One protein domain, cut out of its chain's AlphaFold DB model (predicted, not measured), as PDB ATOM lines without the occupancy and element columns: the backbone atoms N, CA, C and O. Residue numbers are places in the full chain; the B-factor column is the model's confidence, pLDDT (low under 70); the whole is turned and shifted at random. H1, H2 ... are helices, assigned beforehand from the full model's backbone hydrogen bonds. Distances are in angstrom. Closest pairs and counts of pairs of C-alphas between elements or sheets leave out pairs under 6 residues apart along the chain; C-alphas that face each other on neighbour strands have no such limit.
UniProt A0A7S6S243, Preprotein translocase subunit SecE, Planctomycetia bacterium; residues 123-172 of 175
ATOM      1  N   LYS A 123       2.486  25.859 -28.653       93.38
ATOM      2  CA  LYS A 123       2.066  24.510 -28.241       93.38
ATOM      3  C   LYS A 123       3.108  23.830 -27.352       93.38
ATOM      4  O   LYS A 123       2.732  23.240 -26.343       93.38
ATOM      5  N   GLU A 124       4.389  23.948 -27.690       92.88
ATOM      6  CA  GLU A 124       5.493  23.404 -26.888       92.88
ATOM      7  C   GLU A 124       5.594  24.101 -25.536       92.88
ATOM      8  O   GLU A 124       5.693  23.428 -24.515       92.88
ATOM      9  N   VAL A 125       5.472  25.433 -25.508       95.06
ATOM     10  CA  VAL A 125       5.491  26.208 -24.257       95.06
ATOM     11  C   VAL A 125       4.350  25.776 -23.335       95.06
ATOM     12  O   VAL A 125       4.571  25.503 -22.159       95.06
ATOM     13  N   TRP A 126       3.129  25.637 -23.861       95.81
ATOM     14  CA  TRP A 126       1.994  25.134 -23.080       95.81
ATOM     15  C   TRP A 126       2.194  23.694 -22.595       95.81
ATOM     16  O   TRP A 126       1.797  23.371 -21.475       95.81
ATOM     17  N   GLY A 127       2.794  22.832 -23.422       95.62
ATOM     18  CA  GLY A 127       3.146  21.466 -23.042       95.62
ATOM     19  C   GLY A 127       4.149  21.435 -21.888       95.62
ATOM     20  O   GLY A 127       3.884  20.804 -20.867       95.62
ATOM     21  N   ALA A 128       5.246  22.184 -22.013       95.38
ATOM     22  CA  ALA A 128       6.291  22.279 -20.999       95.38
ATOM     23  C   ALA A 128       5.752  22.839 -19.672       95.38
ATOM     24  O   ALA A 128       5.960  22.235 -18.622       95.38
ATOM     25  N   THR A 129       4.980  23.930 -19.707       96.75
ATOM     26  CA  THR A 129       4.410  24.538 -18.494       96.75
ATOM     27  C   THR A 129       3.465  23.588 -17.756       96.75
ATOM     28  O   THR A 129       3.510  23.521 -16.530       96.75
ATOM     29  N   LYS A 130       2.638  22.806 -18.469       97.50
ATOM     30  CA  LYS A 130       1.755  21.806 -17.839       97.50
ATOM     31  C   LYS A 130       2.544  20.742 -17.082       97.50
ATOM     32  O   LYS A 130       2.169  20.401 -15.962       97.50
ATOM     33  N   VAL A 131       3.628  20.243 -17.678       97.44
ATOM     34  CA  VAL A 131       4.502  19.254 -17.033       97.44
ATOM     35  C   VAL A 131       5.140  19.857 -15.786       97.44
ATOM     36  O   VAL A 131       5.051  19.258 -14.720       97.44
ATOM     37  N   VAL A 132       5.698  21.067 -15.884       97.88
ATOM     38  CA  VAL A 132       6.320  21.745 -14.736       97.88
ATOM     39  C   VAL A 132       5.313  21.926 -13.599       97.88
ATOM     40  O   VAL A 132       5.588  21.504 -12.480       97.88
ATOM     41  N   ILE A 133       4.118  22.454 -13.879       98.19
ATOM     42  CA  ILE A 133       3.068  22.626 -12.863       98.19
ATOM     43  C   ILE A 133       2.708  21.286 -12.211       98.19
ATOM     44  O   ILE A 133       2.662  21.200 -10.987       98.19
ATOM     45  N   ALA A 134       2.503  20.230 -13.003       98.12
ATOM     46  CA  ALA A 134       2.189  18.907 -12.469       98.12
ATOM     47  C   ALA A 134       3.313  18.368 -11.567       98.12
ATOM     48  O   ALA A 134       3.035  17.876 -10.475       98.12
ATOM     49  N   THR A 135       4.577  18.505 -11.982       98.06
ATOM     50  CA  THR A 135       5.730  18.052 -11.185       98.06
ATOM     51  C   THR A 135       5.893  18.839  -9.889       98.06
ATOM     52  O   THR A 135       6.141  18.234  -8.849       98.06
ATOM     53  N   VAL A 136       5.697  20.161  -9.914       98.31
ATOM     54  CA  VAL A 136       5.785  21.016  -8.721       98.31
ATOM     55  C   VAL A 136       4.649  20.709  -7.745       98.31
ATOM     56  O   VAL A 136       4.897  20.608  -6.547       98.31
ATOM     57  N   LEU A 137       3.422  20.498  -8.234       98.25
ATOM     58  CA  LEU A 137       2.289  20.111  -7.387       98.25
ATOM     59  C   LEU A 137       2.483  18.726  -6.766       98.25
ATOM     60  O   LEU A 137       2.227  18.554  -5.577       98.25
ATOM     61  N   LEU A 138       2.964  17.752  -7.542       98.25
ATOM     62  CA  LEU A 138       3.257  16.412  -7.033       98.25
ATOM     63  C   LEU A 138       4.377  16.458  -5.989       98.25
ATOM     64  O   LEU A 138       4.236  15.853  -4.931       98.25
ATOM     65  N   MET A 139       5.447  17.215  -6.249       98.19
ATOM     66  CA  MET A 139       6.530  17.433  -5.287       98.19
ATOM     67  C   MET A 139       6.007  18.081  -4.001       98.19
ATOM     68  O   MET A 139       6.308  17.604  -2.913       98.19
ATOM     69  N   GLY A 140       5.182  19.126  -4.114       98.12
ATOM     70  CA  GLY A 140       4.564  19.788  -2.964       98.12
ATOM     71  C   GLY A 140       3.679  18.843  -2.149       98.12
ATOM     72  O   GLY A 140       3.773  18.823  -0.925       98.12
ATOM     73  N   LEU A 141       2.876  18.007  -2.812       97.81
ATOM     74  CA  LEU A 141       2.061  16.987  -2.151       97.81
ATOM     75  C   LEU A 141       2.924  15.920  -1.463       97.81
ATOM     76  O   LEU A 141       2.626  15.522  -0.339       97.81
ATOM     77  N   ALA A 142       3.994  15.464  -2.114       97.44
ATOM     78  CA  ALA A 142       4.915  14.490  -1.539       97.44
ATOM     79  C   ALA A 142       5.606  15.044  -0.286       97.44
ATOM     80  O   ALA A 142       5.621  14.370   0.742       97.44
ATOM     81  N   LEU A 143       6.108  16.284  -0.347       97.38
ATOM     82  CA  LEU A 143       6.682  16.975   0.809       97.38
ATOM     83  C   LEU A 143       5.652  17.129   1.929       97.38
ATOM     84  O   LEU A 143       5.949  16.781   3.061       97.38
ATOM     85  N   PHE A 144       4.418  17.530   1.615       94.69
ATOM     86  CA  PHE A 144       3.345  17.631   2.605       94.69
ATOM     87  C   PHE A 144       3.069  16.297   3.317       94.69
ATOM     88  O   PHE A 144       2.936  16.261   4.537       94.69
ATOM     89  N   ILE A 145       3.021  15.181   2.581       95.44
ATOM     90  CA  ILE A 145       2.832  13.847   3.174       95.44
ATOM     91  C   ILE A 145       4.014  13.482   4.076       95.44
ATOM     92  O   ILE A 145       3.811  13.005   5.193       95.44
ATOM     93  N   VAL A 146       5.243  13.699   3.608       95.62
ATOM     94  CA  VAL A 146       6.460  13.406   4.375       95.62
ATOM     95  C   VAL A 146       6.520  14.254   5.648       95.62
ATOM     96  O   VAL A 146       6.798  13.716   6.719       95.62
ATOM     97  N   ASP A 147       6.172  15.535   5.563       92.94
ATOM     98  CA  ASP A 147       6.081  16.443   6.704       92.94
ATOM     99  C   ASP A 147       5.056  15.940   7.729       92.94
ATOM    100  O   ASP A 147       5.368  15.858   8.916       92.94
ATOM    101  N   LEU A 148       3.865  15.513   7.288       88.25
ATOM    102  CA  LEU A 148       2.846  14.927   8.169       88.25
ATOM    103  C   LEU A 148       3.317  13.630   8.843       88.25
ATOM    104  O   LEU A 148       3.022  13.401  10.021       88.25
ATOM    105  N   LEU A 149       4.044  12.776   8.115       90.31
ATOM    106  CA  LEU A 149       4.616  11.544   8.657       90.31
ATOM    107  C   LEU A 149       5.678  11.849   9.716       90.31
ATOM    108  O   LEU A 149       5.621  11.281  10.806       90.31
ATOM    109  N   PHE A 150       6.602  12.772   9.438       89.12
ATOM    110  CA  PHE A 150       7.615  13.195  10.405       89.12
ATOM    111  C   PHE A 150       6.990  13.851  11.633       89.12
ATOM    112  O   PHE A 150       7.357  13.506  12.753       89.12
ATOM    113  N   MET A 151       6.013  14.739  11.448       85.00
ATOM    114  CA  MET A 151       5.264  15.357  12.544       85.00
ATOM    115  C   MET A 151       4.633  14.296  13.449       85.00
ATOM    116  O   MET A 151       4.816  14.324  14.669       85.00
ATOM    117  N   SER A 152       3.951  13.320  12.850       83.25
ATOM    118  CA  SER A 152       3.298  12.230  13.576       83.25
ATOM    119  C   SER A 152       4.316  11.340  14.304       83.25
ATOM    120  O   SER A 152       4.129  11.011  15.475       83.25
ATOM    121  N   PHE A 153       5.428  11.002  13.646       87.00
ATOM    122  CA  PHE A 153       6.521  10.211  14.215       87.00
ATOM    123  C   PHE A 153       7.204  10.910  15.402       87.00
ATOM    124  O   PHE A 153       7.374  10.311  16.464       87.00
ATOM    125  N   PHE A 154       7.553  12.191  15.271       85.75
ATOM    126  CA  PHE A 154       8.189  12.953  16.351       85.75
ATOM    127  C   PHE A 154       7.233  13.262  17.508       85.75
ATOM    128  O   PHE A 154       7.677  13.351  18.657       85.75
ATOM    129  N   SER A 155       5.929  13.383  17.238       82.00
ATOM    130  CA  SER A 155       4.915  13.474  18.291       82.00
ATOM    131  C   SER A 155       4.780  12.165  19.069       82.00
ATOM    132  O   SER A 155       4.613  12.210  20.285       82.00
ATOM    133  N   LEU A 156       4.879  11.009  18.400       81.19
ATOM    134  CA  LEU A 156       4.817   9.695  19.050       81.19
ATOM    135  C   LEU A 156       5.982   9.486  20.028       81.19
ATOM    136  O   LEU A 156       5.785   8.967  21.122       81.19
ATOM    137  N   ILE A 157       7.186   9.924  19.652       87.00
ATOM    138  CA  ILE A 157       8.398   9.818  20.487       87.00
ATOM    139  C   ILE A 157       8.415  10.896  21.595       87.00
ATOM    140  O   ILE A 157       9.304  10.921  22.443       87.00
ATOM    141  N   GLY A 158       7.418  11.787  21.635       81.31
ATOM    142  CA  GLY A 158       7.277  12.804  22.679       81.31
ATOM    143  C   GLY A 158       8.272  13.962  22.569       81.31
ATOM    144  O   GLY A 158       8.363  14.772  23.491       81.31
ATOM    145  N   VAL A 159       8.994  14.069  21.447       83.50
ATOM    146  CA  VAL A 159       9.892  15.200  21.159       83.50
ATOM    147  C   VAL A 159       9.072  16.466  20.902       83.50
ATOM    148  O   VAL A 159       9.445  17.547  21.352       83.50
ATOM    149  N   ILE A 160       7.929  16.331  20.215       76.75
ATOM    150  CA  ILE A 160       7.027  17.441  19.884       76.75
ATOM    151  C   ILE A 160       5.684  17.237  20.596       76.75
ATOM    152  O   ILE A 160       5.049  16.197  20.449       76.75
ATOM    153  N   ARG A 161       5.212  18.243  21.346       66.81
ATOM    154  CA  ARG A 161       3.838  18.266  21.876       66.81
ATOM    155  C   ARG A 161       2.905  18.831  20.811       66.81
ATOM    156  O   ARG A 161       2.782  20.046  20.691       66.81
ATOM    157  N   MET A 162       2.266  17.956  20.041       60.44
ATOM    158  CA  MET A 162       1.249  18.356  19.071       60.44
ATOM    159  C   MET A 162      -0.153  18.136  19.663       60.44
ATOM    160  O   MET A 162      -0.515  16.990  19.932       60.44
ATOM    161  N   PRO A 163      -0.966  19.188  19.883       60.53
ATOM    162  CA  PRO A 163      -2.393  19.013  20.119       60.53
ATOM    163  C   PRO A 163      -3.030  18.584  18.791       60.53
ATOM    164  O   PRO A 163      -3.269  19.407  17.915       60.53
ATOM    165  N   MET A 164      -3.247  17.288  18.585       63.56
ATOM    166  CA  MET A 164      -4.005  16.816  17.422       63.56
ATOM    167  C   MET A 164      -5.510  16.879  17.738       63.56
ATOM    168  O   MET A 164      -5.884  16.537  18.860       63.56
ATOM    169  N   PRO A 165      -6.374  17.276  16.775       62.75
ATOM    170  CA  PRO A 165      -6.225  16.906  15.369       62.75
ATOM    171  C   PRO A 165      -6.369  18.059  14.362       62.75
ATOM    172  O   PRO A 165      -7.364  18.777  14.315       62.75
ATOM    173  N   ILE A 166      -5.412  18.109  13.434       62.34
ATOM    174  CA  ILE A 166      -5.381  18.965  12.234       62.34
ATOM    175  C   ILE A 166      -6.698  18.904  11.428       62.34
ATOM    176  O   ILE A 166      -7.121  19.913  10.867       62.34
ATOM    177  N   LEU A 167      -7.397  17.758  11.415       53.19
ATOM    178  CA  LEU A 167      -8.712  17.615  10.773       53.19
ATOM    179  C   LEU A 167      -9.808  18.468  11.439       53.19
ATOM    180  O   LEU A 167     -10.680  18.968  10.737       53.19
ATOM    181  N   GLN A 168      -9.770  18.662  12.762       60.03
ATOM    182  CA  GLN A 168     -10.743  19.507  13.464       60.03
ATOM    183  C   GLN A 168     -10.416  20.992  13.321       60.03
ATOM    184  O   GLN A 168     -11.331  21.789  13.297       60.03
ATOM    185  N   THR A 169      -9.161  21.399  13.149       62.56
ATOM    186  CA  THR A 169      -8.834  22.823  12.937       62.56
ATOM    187  C   THR A 169      -9.005  23.278  11.484       62.56
ATOM    188  O   THR A 169      -9.256  24.453  11.244       62.56
ATOM    189  N   LEU A 170      -8.876  22.370  10.506       61.22
ATOM    190  CA  LEU A 170      -9.084  22.664   9.076       61.22
ATOM    191  C   LEU A 170     -10.533  22.464   8.607       61.22
ATOM    192  O   LEU A 170     -10.979  23.203   7.733       61.22
ATOM    193  N   PHE A 171     -11.269  21.496   9.170       64.12
ATOM    194  CA  PHE A 171     -12.674  21.222   8.821       64.12
ATOM    195  C   PHE A 171     -13.668  21.475   9.969       64.12
ATOM    196  O   PHE A 171     -14.873  21.377   9.757       64.12
ATOM    197  N   GLY A 172     -13.196  21.813  11.171       52.66
ATOM    198  CA  GLY A 172     -14.017  22.186  12.327       52.66
ATOM    199  C   GLY A 172     -13.822  23.657  12.677       52.66
ATOM    200  O   GLY A 172     -13.149  24.021  13.638       52.66
TER     201      GLY A 172
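This is residues 123 to 172 of the 175 residues of the protein "Preprotein translocase subunit SecE" of Planctomycetia bacterium (UniProt A0A7S6S243). One long, nearly straight helix, H1, makes the length of the model, and from its far end the link of residues 157 to 165 folds away sideways to a small helix, H2. Residues 123 to 150 of H1 and residues 165 to 172 stand free. The printed part has 50 residues with two named helices, H1 then H2, and no named strand; it is all helix. It is extended, with a radius of gyration of the C-alphas of 16.8 A, and spans 52 by 25 by 8 A.

H1, residues 123 to 156, runs 49.6 A from C-alpha 123 at (2.066, 24.510, -28.241) to C-alpha 156 at (4.817, 9.695, 19.050). H2, residues 166 to 171, ends with C-alpha 171 at (-12.674, 21.222, 8.821).

H1 and H2 are apart, with no C-alpha of the one within 8 A of the other. A short link of 9 residues joins them. In both H1 and H2 every O i to N i+4 pair is within hydrogen-bond range.

The two C-alphas farthest apart, those of Lys 123 and Gly 158, are 52.5 A from each other. The printed part has no cut. Mean pLDDT of the printed part is 84.9; residues 161 to 172 are under 70.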